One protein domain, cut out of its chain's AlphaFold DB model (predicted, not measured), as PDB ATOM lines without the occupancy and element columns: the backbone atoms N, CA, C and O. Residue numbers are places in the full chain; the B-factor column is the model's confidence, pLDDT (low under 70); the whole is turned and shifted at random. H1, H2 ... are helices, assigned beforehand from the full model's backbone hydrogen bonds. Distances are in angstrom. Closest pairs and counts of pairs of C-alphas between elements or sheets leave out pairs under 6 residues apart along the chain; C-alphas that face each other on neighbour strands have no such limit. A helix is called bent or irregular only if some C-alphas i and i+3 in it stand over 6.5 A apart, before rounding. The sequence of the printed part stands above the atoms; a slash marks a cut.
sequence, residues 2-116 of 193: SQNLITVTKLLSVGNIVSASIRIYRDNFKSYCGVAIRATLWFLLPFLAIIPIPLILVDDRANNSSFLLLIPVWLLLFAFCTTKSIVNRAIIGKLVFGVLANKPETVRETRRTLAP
ATOM      1  N   SER A   2     261.889 279.699 210.139       51.91
ATOM      2  CA  SER A   2     261.438 280.579 209.038       51.91
ATOM      3  C   SER A   2     262.373 280.640 207.818       51.91
ATOM      4  O   SER A   2     261.894 280.792 206.700       51.91
ATOM      5  N   GLN A   3     263.689 280.469 207.993       51.28
ATOM      6  CA  GLN A   3     264.648 280.575 206.883       51.28
ATOM      7  C   GLN A   3     264.476 279.480 205.820       51.28
ATOM      8  O   GLN A   3     264.528 279.798 204.639       51.28
ATOM      9  N   ASN A   4     264.160 278.237 206.209       55.75
ATOM     10  CA  ASN A   4     263.877 277.149 205.256       55.75
ATOM     11  C   ASN A   4     262.624 277.413 204.406       55.75
ATOM     12  O   ASN A   4     262.548 276.974 203.262       55.75
ATOM     13  N   LEU A   5     261.653 278.157 204.941       54.31
ATOM     14  CA  LEU A   5     260.405 278.484 204.249       54.31
ATOM     15  C   LEU A   5     260.640 279.496 203.113       54.31
ATOM     16  O   LEU A   5     260.045 279.366 202.048       54.31
ATOM     17  N   ILE A   6     261.568 280.441 203.302       56.84
ATOM     18  CA  ILE A   6     261.946 281.454 202.300       56.84
ATOM     19  C   ILE A   6     262.774 280.824 201.162       56.84
ATOM     20  O   ILE A   6     262.644 281.207 199.998       56.84
ATOM     21  N   THR A   7     263.602 279.819 201.461       59.09
ATOM     22  CA  THR A   7     264.359 279.073 200.441       59.09
ATOM     23  C   THR A   7     263.448 278.199 199.580       59.09
ATOM     24  O   THR A   7     263.639 278.132 198.366       59.09
ATOM     25  N   VAL A   8     262.432 277.569 200.180       60.28
ATOM     26  CA  VAL A   8     261.450 276.736 199.466       60.28
ATOM     27  C   VAL A   8     260.534 277.584 198.579       60.28
ATOM     28  O   VAL A   8     260.341 277.236 197.416       60.28
ATOM     29  N   THR A   9     260.032 278.730 199.052       55.12
ATOM     30  CA  THR A   9     259.203 279.630 198.220       55.12
ATOM     31  C   THR A   9     259.987 280.239 197.059       55.12
ATOM     32  O   THR A   9     259.441 280.411 195.970       55.12
ATOM     33  N   LYS A  10     261.291 280.486 197.240       58.62
ATOM     34  CA  LYS A  10     262.194 280.874 196.150       58.62
ATOM     35  C   LYS A  10     262.446 279.724 195.165       58.62
ATOM     36  O   LYS A  10     262.527 279.978 193.966       58.62
ATOM     37  N   LEU A  11     262.523 278.470 195.627       61.50
ATOM     38  CA  LEU A  11     262.670 277.287 194.764       61.50
ATOM     39  C   LEU A  11     261.408 276.989 193.934       61.50
ATOM     40  O   LEU A  11     261.537 276.626 192.769       61.50
ATOM     41  N   LEU A  12     260.213 277.189 194.496       69.81
ATOM     42  CA  LEU A  12     258.915 276.980 193.832       69.81
ATOM     43  C   LEU A  12     258.350 278.242 193.153       69.81
ATOM     44  O   LEU A  12     257.159 278.315 192.858       69.81
ATOM     45  N   SER A  13     259.195 279.235 192.866       83.75
ATOM     46  CA  SER A  13     258.806 280.366 192.020       83.75
ATOM     47  C   SER A  13     258.348 279.875 190.642       83.75
ATOM     48  O   SER A  13     258.983 279.000 190.047       83.75
ATOM     49  N   VAL A  14     257.292 280.492 190.099       80.75
ATOM     50  CA  VAL A  14     256.779 280.223 188.743       80.75
ATOM     51  C   VAL A  14     257.915 280.246 187.711       80.75
ATOM     52  O   VAL A  14     257.971 279.379 186.843       80.75
ATOM     53  N   GLY A  15     258.884 281.158 187.854       82.12
ATOM     54  CA  GLY A  15     260.045 281.241 186.961       82.12
ATOM     55  C   GLY A  15     260.968 280.018 187.027       82.12
ATOM     56  O   GLY A  15     261.434 279.542 185.992       82.12
ATOM     57  N   ASN A  16     261.185 279.452 188.216       84.81
ATOM     58  CA  ASN A  16     261.998 278.245 188.378       84.81
ATOM     59  C   ASN A  16     261.267 277.003 187.864       84.81
ATOM     60  O   ASN A  16     261.892 276.157 187.229       84.81
ATOM     61  N   ILE A  17     259.949 276.921 188.069       81.88
ATOM     62  CA  ILE A  17     259.116 275.818 187.568       81.88
ATOM     63  C   ILE A  17     259.090 275.817 186.034       81.88
ATOM     64  O   ILE A  17     259.283 274.771 185.415       81.88
ATOM     65  N   VAL A  18     258.902 276.985 185.413       84.31
ATOM     66  CA  VAL A  18     258.899 277.132 183.950       84.31
ATOM     67  C   VAL A  18     260.286 276.860 183.360       84.31
ATOM     68  O   VAL A  18     260.407 276.151 182.365       84.31
ATOM     69  N   SER A  19     261.357 277.352 183.990       86.12
ATOM     70  CA  SER A  19     262.725 277.067 183.535       86.12
ATOM     71  C   SER A  19     263.074 275.576 183.659       86.12
ATOM     72  O   SER A  19     263.648 274.986 182.741       86.12
ATOM     73  N   ALA A  20     262.661 274.931 184.756       83.69
ATOM     74  CA  ALA A  20     262.853 273.501 184.966       83.69
ATOM     75  C   ALA A  20     262.073 272.654 183.948       83.69
ATOM     76  O   ALA A  20     262.632 271.713 183.384       83.69
ATOM     77  N   SER A  21     260.815 272.999 183.659       80.38
ATOM     78  CA  SER A  21     260.003 272.269 182.680       80.38
ATOM     79  C   SER A  21     260.538 272.425 181.253       80.38
ATOM     80  O   SER A  21     260.657 271.426 180.539       80.38
ATOM     81  N   ILE A  22     260.960 273.635 180.859       85.31
ATOM     82  CA  ILE A  22     261.611 273.891 179.564       85.31
ATOM     83  C   ILE A  22     262.912 273.096 179.445       85.31
ATOM     84  O   ILE A  22     263.153 272.475 178.410       85.31
ATOM     85  N   ARG A  23     263.740 273.069 180.498       87.62
ATOM     86  CA  ARG A  23     264.986 272.289 180.514       87.62
ATOM     87  C   ARG A  23     264.704 270.797 180.309       87.62
ATOM     88  O   ARG A  23     265.285 270.201 179.410       87.62
ATOM     89  N   ILE A  24     263.761 270.218 181.057       84.94
ATOM     90  CA  ILE A  24     263.399 268.794 180.937       84.94
ATOM     91  C   ILE A  24     262.862 268.460 179.537       84.94
ATOM     92  O   ILE A  24     263.227 267.426 178.967       84.94
ATOM     93  N   TYR A  25     262.008 269.322 178.976       82.00
ATOM     94  CA  TYR A  25     261.464 269.134 177.631       82.00
ATOM     95  C   TYR A  25     262.561 269.187 176.567       82.00
ATOM     96  O   TYR A  25     262.611 268.334 175.681       82.00
ATOM     97  N   ARG A  26     263.467 270.163 176.678       84.81
ATOM     98  CA  ARG A  26     264.582 270.353 175.751       84.81
ATOM     99  C   ARG A  26     265.557 269.178 175.787       84.81
ATOM    100  O   ARG A  26     265.930 268.671 174.734       84.81
ATOM    101  N   ASP A  27     265.926 268.716 176.977       87.06
ATOM    102  CA  ASP A  27     266.934 267.667 177.147       87.06
ATOM    103  C   ASP A  27     266.439 266.295 176.619       87.06
ATOM    104  O   ASP A  27     267.241 265.438 176.257       87.06
ATOM    105  N   ASN A  28     265.118 266.105 176.476       82.50
ATOM    106  CA  ASN A  28     264.489 264.899 175.911       82.50
ATOM    107  C   ASN A  28     263.701 265.161 174.609       82.50
ATOM    108  O   ASN A  28     262.884 264.334 174.181       82.50
ATOM    109  N   PHE A  29     263.959 266.296 173.948       80.06
ATOM    110  CA  PHE A  29     263.129 266.833 172.866       80.06
ATOM    111  C   PHE A  29     262.855 265.829 171.743       80.06
ATOM    112  O   PHE A  29     261.710 265.639 171.336       80.06
ATOM    113  N   LYS A  30     263.889 265.129 171.266       80.06
ATOM    114  CA  LYS A  30     263.781 264.193 170.132       80.06
ATOM    115  C   LYS A  30     262.817 263.037 170.418       80.06
ATOM    116  O   LYS A  30     262.064 262.618 169.540       80.06
ATOM    117  N   SER A  31     262.827 262.547 171.654       80.00
ATOM    118  CA  SER A  31     261.981 261.442 172.102       80.00
ATOM    119  C   SER A  31     260.522 261.888 172.244       80.00
ATOM    120  O   SER A  31     259.607 261.237 171.737       80.00
ATOM    121  N   TYR A  32     260.302 263.053 172.860       82.81
ATOM    122  CA  TYR A  32     258.962 263.592 173.102       82.81
ATOM    123  C   TYR A  32     258.296 264.119 171.832       82.81
ATOM    124  O   TYR A  32     257.117 263.850 171.609       82.81
ATOM    125  N   CYS A  33     259.048 264.793 170.961       83.12
ATOM    126  CA  CYS A  33     258.544 265.339 169.705       83.12
ATOM    127  C   CYS A  33     258.013 264.234 168.777       83.12
ATOM    128  O   CYS A  33     256.907 264.337 168.254       83.12
ATOM    129  N   GLY A  34     258.726 263.106 168.658       84.69
ATOM    130  CA  GLY A  34     258.264 261.977 167.843       84.69
ATOM    131  C   GLY A  34     256.964 261.343 168.355       84.69
ATOM    132  O   GLY A  34     256.098 260.966 167.562       84.69
ATOM    133  N   VAL A  35     256.796 261.243 169.677       85.69
ATOM    134  CA  VAL A  35     255.551 260.741 170.284       85.69
ATOM    135  C   VAL A  35     254.417 261.760 170.127       85.69
ATOM    136  O   VAL A  35     253.293 261.362 169.819       85.69
ATOM    137  N   ALA A  36     254.711 263.054 170.263       83.19
ATOM    138  CA  ALA A  36     253.745 264.138 170.110       83.19
ATOM    139  C   ALA A  36     253.216 264.242 168.673       83.19
ATOM    140  O   ALA A  36     252.004 264.267 168.479       83.19
ATOM    141  N   ILE A  37     254.091 264.193 167.662       86.62
ATOM    142  CA  ILE A  37     253.685 264.198 166.247       86.62
ATOM    143  C   ILE A  37     252.755 263.023 165.958       86.62
ATOM    144  O   ILE A  37     251.703 263.203 165.352       86.62
ATOM    145  N   ARG A  38     253.089 261.819 166.444       86.12
ATOM    146  CA  ARG A  38     252.205 260.653 166.298       86.12
ATOM    147  C   ARG A  38     250.863 260.888 166.989       86.12
ATOM    148  O   ARG A  38     249.838 260.548 166.414       86.12
ATOM    149  N   ALA A  39     250.845 261.465 168.190       84.94
ATOM    150  CA  ALA A  39     249.603 261.777 168.897       84.94
ATOM    151  C   ALA A  39     248.710 262.735 168.096       84.94
ATOM    152  O   ALA A  39     247.511 262.486 167.973       84.94
ATOM    153  N   THR A  40     249.290 263.795 167.534       82.81
ATOM    154  CA  THR A  40     248.571 264.772 166.710       82.81
ATOM    155  C   THR A  40     248.103 264.151 165.398       82.81
ATOM    156  O   THR A  40     246.965 264.366 164.999       82.81
ATOM    157  N   LEU A  41     248.924 263.307 164.770       87.88
ATOM    158  CA  LEU A  41     248.572 262.616 163.531       87.88
ATOM    159  C   LEU A  41     247.373 261.675 163.715       87.88
ATOM    160  O   LEU A  41     246.455 261.681 162.900       87.88
ATOM    161  N   TRP A  42     247.344 260.911 164.813       84.75
ATOM    162  CA  TRP A  42     246.190 260.072 165.157       84.75
ATOM    163  C   TRP A  42     244.929 260.897 165.431       84.75
ATOM    164  O   TRP A  42     243.836 260.434 165.146       84.75
ATOM    165  N   PHE A  43     245.061 262.119 165.947       81.00
ATOM    166  CA  PHE A  43     243.915 263.011 166.131       81.00
ATOM    167  C   PHE A  43     243.436 263.643 164.814       81.00
ATOM    168  O   PHE A  43     242.248 263.894 164.663       81.00
ATOM    169  N   LEU A  44     244.338 263.873 163.855       84.75
ATOM    170  CA  LEU A  44     244.020 264.464 162.551       84.75
ATOM    171  C   LEU A  44     243.277 263.486 161.622       84.75
ATOM    172  O   LEU A  44     242.430 263.898 160.832       84.75
ATOM    173  N   LEU A  45     243.588 262.191 161.728       85.69
ATOM    174  CA  LEU A  45     243.056 261.130 160.869       85.69
ATOM    175  C   LEU A  45     241.525 261.149 160.678       85.69
ATOM    176  O   LEU A  45     241.081 261.085 159.532       85.69
ATOM    177  N   PRO A  46     240.692 261.245 161.734       82.12
ATOM    178  CA  PRO A  46     239.246 261.232 161.551       82.12
ATOM    179  C   PRO A  46     238.700 262.483 160.855       82.12
ATOM    180  O   PRO A  46     237.671 262.386 160.195       82.12
ATOM    181  N   PHE A  47     239.376 263.632 160.957       83.12
ATOM    182  CA  PHE A  47     238.992 264.841 160.221       83.12
ATOM    183  C   PHE A  47     239.338 264.714 158.739       83.12
ATOM    184  O   PHE A  47     238.530 265.068 157.888       83.12
ATOM    185  N   LEU A  48     240.497 264.127 158.423       84.69
ATOM    186  CA  LEU A  48     240.881 263.814 157.046       84.69
ATOM    187  C   LEU A  48     239.886 262.841 156.389       84.69
ATOM    188  O   LEU A  48     239.572 262.989 155.213       84.69
ATOM    189  N   ALA A  49     239.341 261.895 157.162       80.94
ATOM    190  CA  ALA A  49     238.320 260.957 156.696       80.94
ATOM    191  C   ALA A  49     236.955 261.610 156.394       80.94
ATOM    192  O   ALA A  49     236.163 261.016 155.665       80.94
ATOM    193  N   ILE A  50     236.675 262.815 156.912       79.12
ATOM    194  CA  ILE A  50     235.430 263.555 156.626       79.12
ATOM    195  C   ILE A  50     235.501 264.282 155.280       79.12
ATOM    196  O   ILE A  50     234.491 264.394 154.597       79.12
ATOM    197  N   ILE A  51     236.683 264.749 154.875       82.12
ATOM    198  CA  ILE A  51     236.885 265.558 153.660       82.12
ATOM    199  C   ILE A  51     236.304 264.942 152.370       82.12
ATOM    200  O   ILE A  51     235.742 265.702 151.582       82.12
ATOM    201  N   PRO A  52     236.377 263.622 152.109       78.38
ATOM    202  CA  PRO A  52     235.766 263.051 150.907       78.38
ATOM    203  C   PRO A  52     234.234 262.933 150.985       78.38
ATOM    204  O   PRO A  52     233.596 262.770 149.949       78.38
ATOM    205  N   ILE A  53     233.623 263.017 152.174       75.38
ATOM    206  CA  ILE A  53     232.180 262.784 152.363       75.38
ATOM    207  C   ILE A  53     231.320 263.817 151.599       75.38
ATOM    208  O   ILE A  53     230.420 263.392 150.878       75.38
ATOM    209  N   PRO A  54     231.592 265.139 151.664       71.44
ATOM    210  CA  PRO A  54     230.887 266.139 150.858       71.44
ATOM    211  C   PRO A  54     231.044 265.939 149.353       71.44
ATOM    212  O   PRO A  54     230.105 266.190 148.610       71.44
ATOM    213  N   LEU A  55     232.209 265.468 148.896       71.94
ATOM    214  CA  LEU A  55     232.461 265.245 147.471       71.94
ATOM    215  C   LEU A  55     231.570 264.118 146.928       71.94
ATOM    216  O   LEU A  55     230.971 264.258 145.872       71.94
ATOM    217  N   ILE A  56     231.406 263.046 147.710       70.12
ATOM    218  CA  ILE A  56     230.539 261.903 147.380       70.12
ATOM    219  C   ILE A  56     229.044 262.289 147.409       70.12
ATOM    220  O   ILE A  56     228.242 261.671 146.712       70.12
ATOM    221  N   LEU A  57     228.663 263.306 148.195       70.00
ATOM    222  CA  LEU A  57     227.288 263.824 148.274       70.00
ATOM    223  C   LEU A  57     226.876 264.645 147.043       70.00
ATOM    224  O   LEU A  57     225.691 264.706 146.740       70.00
ATOM    225  N   VAL A  58     227.825 265.271 146.343       73.06
ATOM    226  CA  VAL A  58     227.540 266.112 145.163       73.06
ATOM    227  C   VAL A  58     227.272 265.273 143.910       73.06
ATOM    228  O   VAL A  58     226.514 265.696 143.045       73.06
ATOM    229  N   ASP A  59     227.848 264.074 143.820       67.88
ATOM    230  CA  ASP A  59     227.758 263.234 142.620       67.88
ATOM    231  C   ASP A  59     226.421 262.471 142.472       67.88
ATOM    232  O   ASP A  59     226.284 261.703 141.521       67.88
ATOM    233  N   ASP A  60     225.449 262.631 143.386       63.56
ATOM    234  CA  ASP A  60     224.089 262.025 143.397       63.56
ATOM    235  C   ASP A  60     224.028 260.482 143.226       63.56
ATOM    236  O   ASP A  60     222.970 259.859 143.156       63.56
ATOM    237  N   ARG A  61     225.189 259.820 143.187       64.00
ATOM    238  CA  ARG A  61     225.364 258.364 143.030       64.00
ATOM    239  C   ARG A  61     225.358 257.610 144.352       64.00
ATOM    240  O   ARG A  61     225.458 256.381 144.370       64.00
ATOM    241  N   ALA A  62     225.321 258.326 145.464       64.12
ATOM    242  CA  ALA A  62     225.517 257.744 146.771       64.12
ATOM    243  C   ALA A  62     224.173 257.307 147.371       64.12
ATOM    244  O   ALA A  62     223.313 258.111 147.712       64.12
ATOM    245  N   ASN A  63     223.996 255.990 147.483       70.94
ATOM    246  CA  ASN A  63     222.809 255.376 148.067       70.94
ATOM    247  C   ASN A  63     222.659 255.788 149.548       70.94
ATOM    248  O   ASN A  63     223.622 255.675 150.313       70.94
ATOM    249  N   ASN A  64     221.455 256.188 149.977       71.38
ATOM    250  CA  ASN A  64     221.151 256.571 151.368       71.38
ATOM    251  C   ASN A  64     221.636 255.524 152.390       71.38
ATOM    252  O   ASN A  64     222.112 255.869 153.474       71.38
ATOM    253  N   SER A  65     221.583 254.240 152.027       73.81
ATOM    254  CA  SER A  65     222.040 253.123 152.863       73.81
ATOM    255  C   SER A  65     223.551 253.141 153.128       73.81
ATOM    256  O   SER A  65     223.999 252.776 154.215       73.81
ATOM    257  N   SER A  66     224.352 253.577 152.152       71.62
ATOM    258  CA  SER A  66     225.811 253.656 152.272       71.62
ATOM    259  C   SER A  66     226.239 254.787 153.205       71.62
ATOM    260  O   SER A  66     227.187 254.609 153.967       71.62
ATOM    261  N   PHE A  67     225.510 255.908 153.227       72.12
ATOM    262  CA  PHE A  67     225.750 256.996 154.184       72.12
ATOM    263  C   PHE A  67     225.449 256.584 155.622       72.12
ATOM    264  O   PHE A  67     226.236 256.874 156.524       72.12
ATOM    265  N   LEU A  68     224.347 255.862 155.832       77.06
ATOM    266  CA  LEU A  68     223.948 255.410 157.162       77.06
ATOM    267  C   LEU A  68     224.959 254.426 157.774       77.06
ATOM    268  O   LEU A  68     225.152 254.439 158.985       77.06
ATOM    269  N   LEU A  69     225.649 253.622 156.954       78.50
ATOM    270  CA  LEU A  69     226.756 252.759 157.394       78.50
ATOM    271  C   LEU A  69     228.072 253.519 157.609       78.50
ATOM    272  O   LEU A  69     228.894 253.108 158.430       78.50
ATOM    273  N   LEU A  70     228.281 254.635 156.913       79.62
ATOM    274  CA  LEU A  70     229.510 255.421 157.018       79.62
ATOM    275  C   LEU A  70     229.606 256.155 158.362       79.62
ATOM    276  O   LEU A  70     230.696 256.264 158.916       79.62
ATOM    277  N   ILE A  71     228.470 256.580 158.925       80.56
ATOM    278  CA  ILE A  71     228.382 257.247 160.235       80.56
ATOM    279  C   ILE A  71     228.932 256.372 161.383       80.56
ATOM    280  O   ILE A  71     229.850 256.824 162.069       80.56
ATOM    281  N   PRO A  72     228.454 255.132 161.622       85.19
ATOM    282  CA  PRO A  72     228.970 254.290 162.702       85.19
ATOM    283  C   PRO A  72     230.414 253.842 162.456       85.19
ATOM    284  O   PRO A  72     231.196 253.755 163.404       85.19
ATOM    285  N   VAL A  73     230.802 253.607 161.196       84.62
ATOM    286  CA  VAL A  73     232.193 253.283 160.837       84.62
ATOM    287  C   VAL A  73     233.119 254.458 161.147       84.62
ATOM    288  O   VAL A  73     234.166 254.274 161.772       84.62
ATOM    289  N   TRP A  74     232.720 255.675 160.777       86.00
ATOM    290  CA  TRP A  74     233.458 256.892 161.090       86.00
ATOM    291  C   TRP A  74     233.532 257.135 162.601       86.00
ATOM    292  O   TRP A  74     234.606 257.440 163.117       86.00
ATOM    293  N   LEU A  75     232.435 256.917 163.331       84.00
ATOM    294  CA  LEU A  75     232.383 257.066 164.787       84.00
ATOM    295  C   LEU A  75     233.341 256.094 165.500       84.00
ATOM    296  O   LEU A  75     234.069 256.494 166.411       84.00
ATOM    297  N   LEU A  76     233.396 254.831 165.064       86.88
ATOM    298  CA  LEU A  76     234.346 253.843 165.588       86.88
ATOM    299  C   LEU A  76     235.795 254.235 165.288       86.88
ATOM    300  O   LEU A  76     236.654 254.153 166.171       86.88
ATOM    301  N   LEU A  77     236.067 254.705 164.066       86.50
ATOM    302  CA  LEU A  77     237.390 255.190 163.675       86.50
ATOM    303  C   LEU A  77     237.801 256.404 164.516       86.50
ATOM    304  O   LEU A  77     238.929 256.449 165.008       86.50
ATOM    305  N   PHE A  78     236.884 257.348 164.736       86.00
ATOM    306  CA  PHE A  78     237.083 258.528 165.573       86.00
ATOM    307  C   PHE A  78     237.392 258.150 167.026       86.00
ATOM    308  O   PHE A  78     238.383 258.628 167.588       86.00
ATOM    309  N   ALA A  79     236.613 257.246 167.626       86.50
ATOM    310  CA  ALA A  79     236.836 256.774 168.992       86.50
ATOM    311  C   ALA A  79     238.191 256.057 169.139       86.50
ATOM    312  O   ALA A  79     238.956 256.317 170.077       86.50
ATOM    313  N   PHE A  80     238.536 255.198 168.176       86.94
ATOM    314  CA  PHE A  80     239.815 254.493 168.157       86.94
ATOM    315  C   PHE A  80     241.008 255.451 167.996       86.94
ATOM    316  O   PHE A  80     241.979 255.372 168.757       86.94
ATOM    317  N   CYS A  81     240.927 256.389 167.047       87.19
ATOM    318  CA  CYS A  81     241.945 257.416 166.813       87.19
ATOM    319  C   CYS A  81     242.184 258.288 168.040       87.19
ATOM    320  O   CYS A  81     243.327 258.497 168.458       87.19
ATOM    321  N   THR A  82     241.100 258.762 168.648       82.00
ATOM    322  CA  THR A  82     241.165 259.642 169.813       82.00
ATOM    323  C   THR A  82     241.817 258.922 170.989       82.00
ATOM    324  O   THR A  82     242.749 259.451 171.595       82.00
ATOM    325  N   THR A  83     241.458 257.657 171.228       86.06
ATOM    326  CA  THR A  83     242.097 256.818 172.254       86.06
ATOM    327  C   THR A  83     243.600 256.646 172.001       86.06
ATOM    328  O   THR A  83     244.414 256.787 172.919       86.06
ATOM    329  N   LYS A  84     244.014 256.393 170.749       86.06
ATOM    330  CA  LYS A  84     245.441 256.311 170.377       86.06
ATOM    331  C   LYS A  84     246.181 257.624 170.623       86.06
ATOM    332  O   LYS A  84     247.333 257.592 171.063       86.06
ATOM    333  N   SER A  85     245.543 258.764 170.369       87.38
ATOM    334  CA  SER A  85     246.112 260.079 170.672       87.38
ATOM    335  C   SER A  85     246.273 260.294 172.182       87.38
ATOM    336  O   SER A  85     247.371 260.629 172.634       87.38
ATOM    337  N   ILE A  86     245.232 260.003 172.973       85.50
ATOM    338  CA  ILE A  86     245.234 260.133 174.440       85.50
ATOM    339  C   ILE A  86     246.345 259.284 175.069       85.50
ATOM    340  O   ILE A  86     247.105 259.787 175.894       85.50
ATOM    341  N   VAL A  87     246.523 258.029 174.639       87.62
ATOM    342  CA  VAL A  87     247.596 257.172 175.174       87.62
ATOM    343  C   VAL A  87     248.987 257.726 174.870       87.62
ATOM    344  O   VAL A  87     249.857 257.683 175.737       87.62
ATOM    345  N   ASN A  88     249.221 258.292 173.682       87.50
ATOM    346  CA  ASN A  88     250.509 258.926 173.383       87.50
ATOM    347  C   ASN A  88     250.753 260.172 174.256       87.50
ATOM    348  O   ASN A  88     251.885 260.394 174.683       87.50
ATOM    349  N   ARG A  89     249.707 260.942 174.587       84.19
ATOM    350  CA  ARG A  89     249.802 262.068 175.537       84.19
ATOM    351  C   ARG A  89     250.103 261.583 176.960       84.19
ATOM    352  O   ARG A  89     250.985 262.130 177.615       84.19
ATOM    353  N   ALA A  90     249.452 260.507 177.401       87.69
ATOM    354  CA  ALA A  90     249.702 259.887 178.703       87.69
ATOM    355  C   ALA A  90     251.132 259.326 178.828       87.69
ATOM    356  O   ALA A  90     251.743 259.436 179.890       87.69
ATOM    357  N   ILE A  91     251.694 258.775 177.741       88.56
ATOM    358  CA  ILE A  91     253.100 258.335 177.682       88.56
ATOM    359  C   ILE A  91     254.039 259.509 177.981       88.56
ATOM    360  O   ILE A  91     254.914 259.375 178.832       88.56
ATOM    361  N   ILE A  92     253.843 260.657 177.320       86.44
ATOM    362  CA  ILE A  92     254.661 261.860 177.549       86.44
ATOM    363  C   ILE A  92     254.517 262.336 178.998       86.44
ATOM    364  O   ILE A  92     255.526 262.583 179.650       86.44
ATOM    365  N   GLY A  93     253.290 262.390 179.529       85.88
ATOM    366  CA  GLY A  93     253.049 262.751 180.929       85.88
ATOM    367  C   GLY A  93     253.821 261.855 181.901       85.88
ATOM    368  O   GLY A  93     254.573 262.355 182.735       85.88
ATOM    369  N   LYS A  94     253.721 260.527 181.745       86.81
ATOM    370  CA  LYS A  94     254.441 259.566 182.599       86.81
ATOM    371  C   LYS A  94     255.964 259.702 182.482       86.81
ATOM    372  O   LYS A  94     256.645 259.633 183.499       86.81
ATOM    373  N   LEU A  95     256.493 259.931 181.278       87.69
ATOM    374  CA  LEU A  95     257.929 260.152 181.057       87.69
ATOM    375  C   LEU A  95     258.428 261.411 181.779       87.69
ATOM    376  O   LEU A  95     259.441 261.358 182.472       87.69
ATOM    377  N   VAL A  96     257.691 262.520 181.678       85.38
ATOM    378  CA  VAL A  96     258.032 263.779 182.358       85.38
ATOM    379  C   VAL A  96     258.007 263.604 183.879       85.38
ATOM    380  O   VAL A  96     258.949 264.017 184.554       85.38
ATOM    381  N   PHE A  97     256.989 262.931 184.424       85.00
ATOM    382  CA  PHE A  97     256.945 262.613 185.853       85.00
ATOM    383  C   PHE A  97     258.077 261.677 186.287       85.00
ATOM    384  O   PHE A  97     258.614 261.857 187.374       85.00
ATOM    385  N   GLY A  98     258.478 260.719 185.450       84.62
ATOM    386  CA  GLY A  98     259.619 259.841 185.722       84.62
ATOM    387  C   GLY A  98     260.934 260.611 185.846       84.62
ATOM    388  O   GLY A  98     261.703 260.368 186.776       84.62
ATOM    389  N   VAL A  99     261.159 261.600 184.973       84.38
ATOM    390  CA  VAL A  99     262.320 262.502 185.067       84.38
ATOM    391  C   VAL A  99     262.295 263.300 186.375       84.38
ATOM    392  O   VAL A  99     263.314 263.388 187.054       84.38
ATOM    393  N   LEU A 100     261.133 263.828 186.772       83.88
ATOM    394  CA  LEU A 100     260.976 264.570 188.030       83.88
ATOM    395  C   LEU A 100     261.134 263.682 189.276       83.88
ATOM    396  O   LEU A 100     261.685 264.119 190.281       83.88
ATOM    397  N   ALA A 101     260.679 262.432 189.207       84.81
ATOM    398  CA  ALA A 101     260.766 261.449 190.285       84.81
ATOM    399  C   ALA A 101     262.125 260.726 190.343       84.81
ATOM    400  O   ALA A 101     262.262 259.733 191.061       84.81
ATOM    401  N   ASN A 102     263.118 261.194 189.575       82.69
ATOM    402  CA  ASN A 102     264.456 260.612 189.470       82.69
ATOM    403  C   ASN A 102     264.454 259.117 189.067       82.69
ATOM    404  O   ASN A 102     265.368 258.362 189.397       82.69
ATOM    405  N   LYS A 103     263.410 258.687 188.347       84.06
ATOM    406  CA  LYS A 103     263.220 257.340 187.791       84.06
ATOM    407  C   LYS A 103     262.937 257.461 186.291       84.06
ATOM    408  O   LYS A 103     261.777 257.364 185.880       84.06
ATOM    409  N   PRO A 104     263.963 257.732 185.465       77.25
ATOM    410  CA  PRO A 104     263.777 257.884 184.030       77.25
ATOM    411  C   PRO A 104     263.386 256.536 183.409       77.25
ATOM    412  O   PRO A 104     264.215 255.645 183.250       77.25
ATOM    413  N   GLU A 105     262.106 256.377 183.074       81.88
ATOM    414  CA  GLU A 105     261.627 255.250 182.272       81.88
ATOM    415  C   GLU A 105     261.893 255.500 180.783       81.88
ATOM    416  O   GLU A 105     261.851 256.634 180.301       81.88
ATOM    417  N   THR A 106     262.113 254.435 180.014       84.62
ATOM    418  CA  THR A 106     262.227 254.558 178.556       84.62
ATOM    419  C   THR A 106     260.852 254.581 177.885       84.62
ATOM    420  O   THR A 106     259.904 253.933 178.330       84.62
ATOM    421  N   VAL A 107     260.735 255.238 176.721       80.31
ATOM    422  CA  VAL A 107     259.477 255.273 175.939       80.31
ATOM    423  C   VAL A 107     258.944 253.867 175.647       80.31
ATOM    424  O   VAL A 107     257.731 253.652 175.613       80.31
ATOM    425  N   ARG A 108     259.842 252.899 175.427       80.69
ATOM    426  CA  ARG A 108     259.481 251.513 175.112       80.69
ATOM    427  C   ARG A 108     258.862 250.809 176.317       80.69
ATOM    428  O   ARG A 108     257.839 250.143 176.158       80.69
ATOM    429  N   GLU A 109     259.432 250.989 177.503       84.81
ATOM    430  CA  GLU A 109     258.893 250.434 178.748       84.81
ATOM    431  C   GLU A 109     257.563 251.081 179.114       84.81
ATOM    432  O   GLU A 109     256.573 250.379 179.333       84.81
ATOM    433  N   THR A 110     257.492 252.411 179.065       81.31
ATOM    434  CA  THR A 110     256.256 253.148 179.324       81.31
ATOM    435  C   THR A 110     255.147 252.722 178.353       81.31
ATOM    436  O   THR A 110     254.038 252.399 178.785       81.31
ATOM    437  N   ARG A 111     255.447 252.590 177.052       82.75
ATOM    438  CA  ARG A 111     254.498 252.073 176.052       82.75
ATOM    439  C   ARG A 111     254.059 250.641 176.353       82.75
ATOM    440  O   ARG A 111     252.875 250.357 176.203       82.75
ATOM    441  N   ARG A 112     254.956 249.754 176.797       86.81
ATOM    442  CA  ARG A 112     254.604 248.372 177.170       86.81
ATOM    443  C   ARG A 112     253.617 248.335 178.337       86.81
ATOM    444  O   ARG A 112     252.699 247.526 178.323       86.81
ATOM    445  N   THR A 113     253.772 249.236 179.307       84.75
ATOM    446  CA  THR A 113     252.859 249.318 180.461       84.75
ATOM    447  C   THR A 113     251.502 249.955 180.135       84.75
ATOM    448  O   THR A 113     250.496 249.587 180.737       84.75
ATOM    449  N   LEU A 114     251.452 250.886 179.175       82.38
ATOM    450  CA  LEU A 114     250.234 251.631 178.821       82.38
ATOM    451  C   LEU A 114     249.430 251.003 177.673       82.38
ATOM    452  O   LEU A 114     248.208 251.130 177.657       82.38
ATOM    453  N   ALA A 115     250.074 250.296 176.741       77.69
ATOM    454  CA  ALA A 115     249.409 249.627 175.621       77.69
ATOM    455  C   ALA A 115     248.259 248.675 176.023       77.69
ATOM    456  O   ALA A 115     247.206 248.767 175.394       77.69
ATOM    457  N   PRO A 116     248.371 247.813 177.057       82.31
ATOM    458  CA  PRO A 116     247.259 246.937 177.442       82.31
ATOM    459  C   PRO A 116     246.077 247.704 178.058       82.31
ATOM    460  O   PRO A 116     244.960 247.198 178.074       82.31
TER     461      PRO A 116
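AT A GLANCE: This is residues 2 to 116 of the 193 residues of an uncharacterized protein of Okeania sp. SIO2C2 (UniProt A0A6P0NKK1). One very long helix, H5, forms the spine of the model, and H3 packs side by side with it, running back along it, with the short H4 continuing beyond H3 toward one end of H5. Near the other end of H5, H2 turns away from H3 and leads to H1, and residues 2 to 19 stick out there as an arm that adds to the length; after H5 the printed part folds back, and H6 packs on H5. The printed part has 115 residues with six named helices, H1 to H6 in chain order, and no named strand; the class is all helix. The whole is extended, with a radius of gyration of the C-alphas of 22.0 A and spans of 77 by 29 by 25 A.

HOW THE PARTS SIT: H1, residues 2 to 11, and H2, residues 14 to 27, meet only through their link. H2 and H3, residues 29 to 48, are close but not clearly touching, with the closest C-alphas, those of Tyr 25 and Tyr 32, 7.6 A apart and their lines about perpendicular at 88 degrees. With residues 24 to 25 alone, H2 only just touches H5, residues 64 to 100, through 3 pairs of C-alphas within 8 A; the closest, those of Ile 24 and Val 96, are 7.5 A apart. H3 and H5 touch at a shallow tilt of 14 degrees, opposite ways, with the C-alphas of Ala 39 and Ser 85 closest at 4.3 A. H4, residues 52 to 58, touches no helix but is near H5. H6, residues 107 to 116, touches residues 87 to 95 of H5 at a steep tilt of 45 degrees, opposite ways, the closest C-alphas being those of Ile 91 and Thr 110 at 6.3 A. H5 is the hub, touching three helices. Every O i to N i+4 pair is within hydrogen-bond range in H1, H2 and H4; the counts are 14 of 16 in H3, 32 of 33 in H5 and 5 of 6 in H6.

IN THESE COORDINATES: H1 begins at C-alpha 2, (261.438, 280.579, 209.038). From first to last C-alpha H2 measures 19.9 A, H3 27.5 A and H5 54.7 A. H5 begins at C-alpha 64, (221.151, 256.571, 151.368), and H6 ends at C-alpha 116, (247.259, 246.937, 177.442). H3 and H6 are irregular, but only just: C-alphas 43 and 46 are 6.8 A apart, and so are C-alphas 113 and 116.

THE WHOLE: The two C-alphas farthest apart, those of Ser 2 and Arg 61, are 78.4 A apart. Residues 2 to 19 and 58 to 66 stand free; the body without them spans 55 by 26 by 16 A. The printed part has no cut, and no link is long. The mean pLDDT of the printed part is 79.6, with residues 2 to 12 and 59 to 62 under 70.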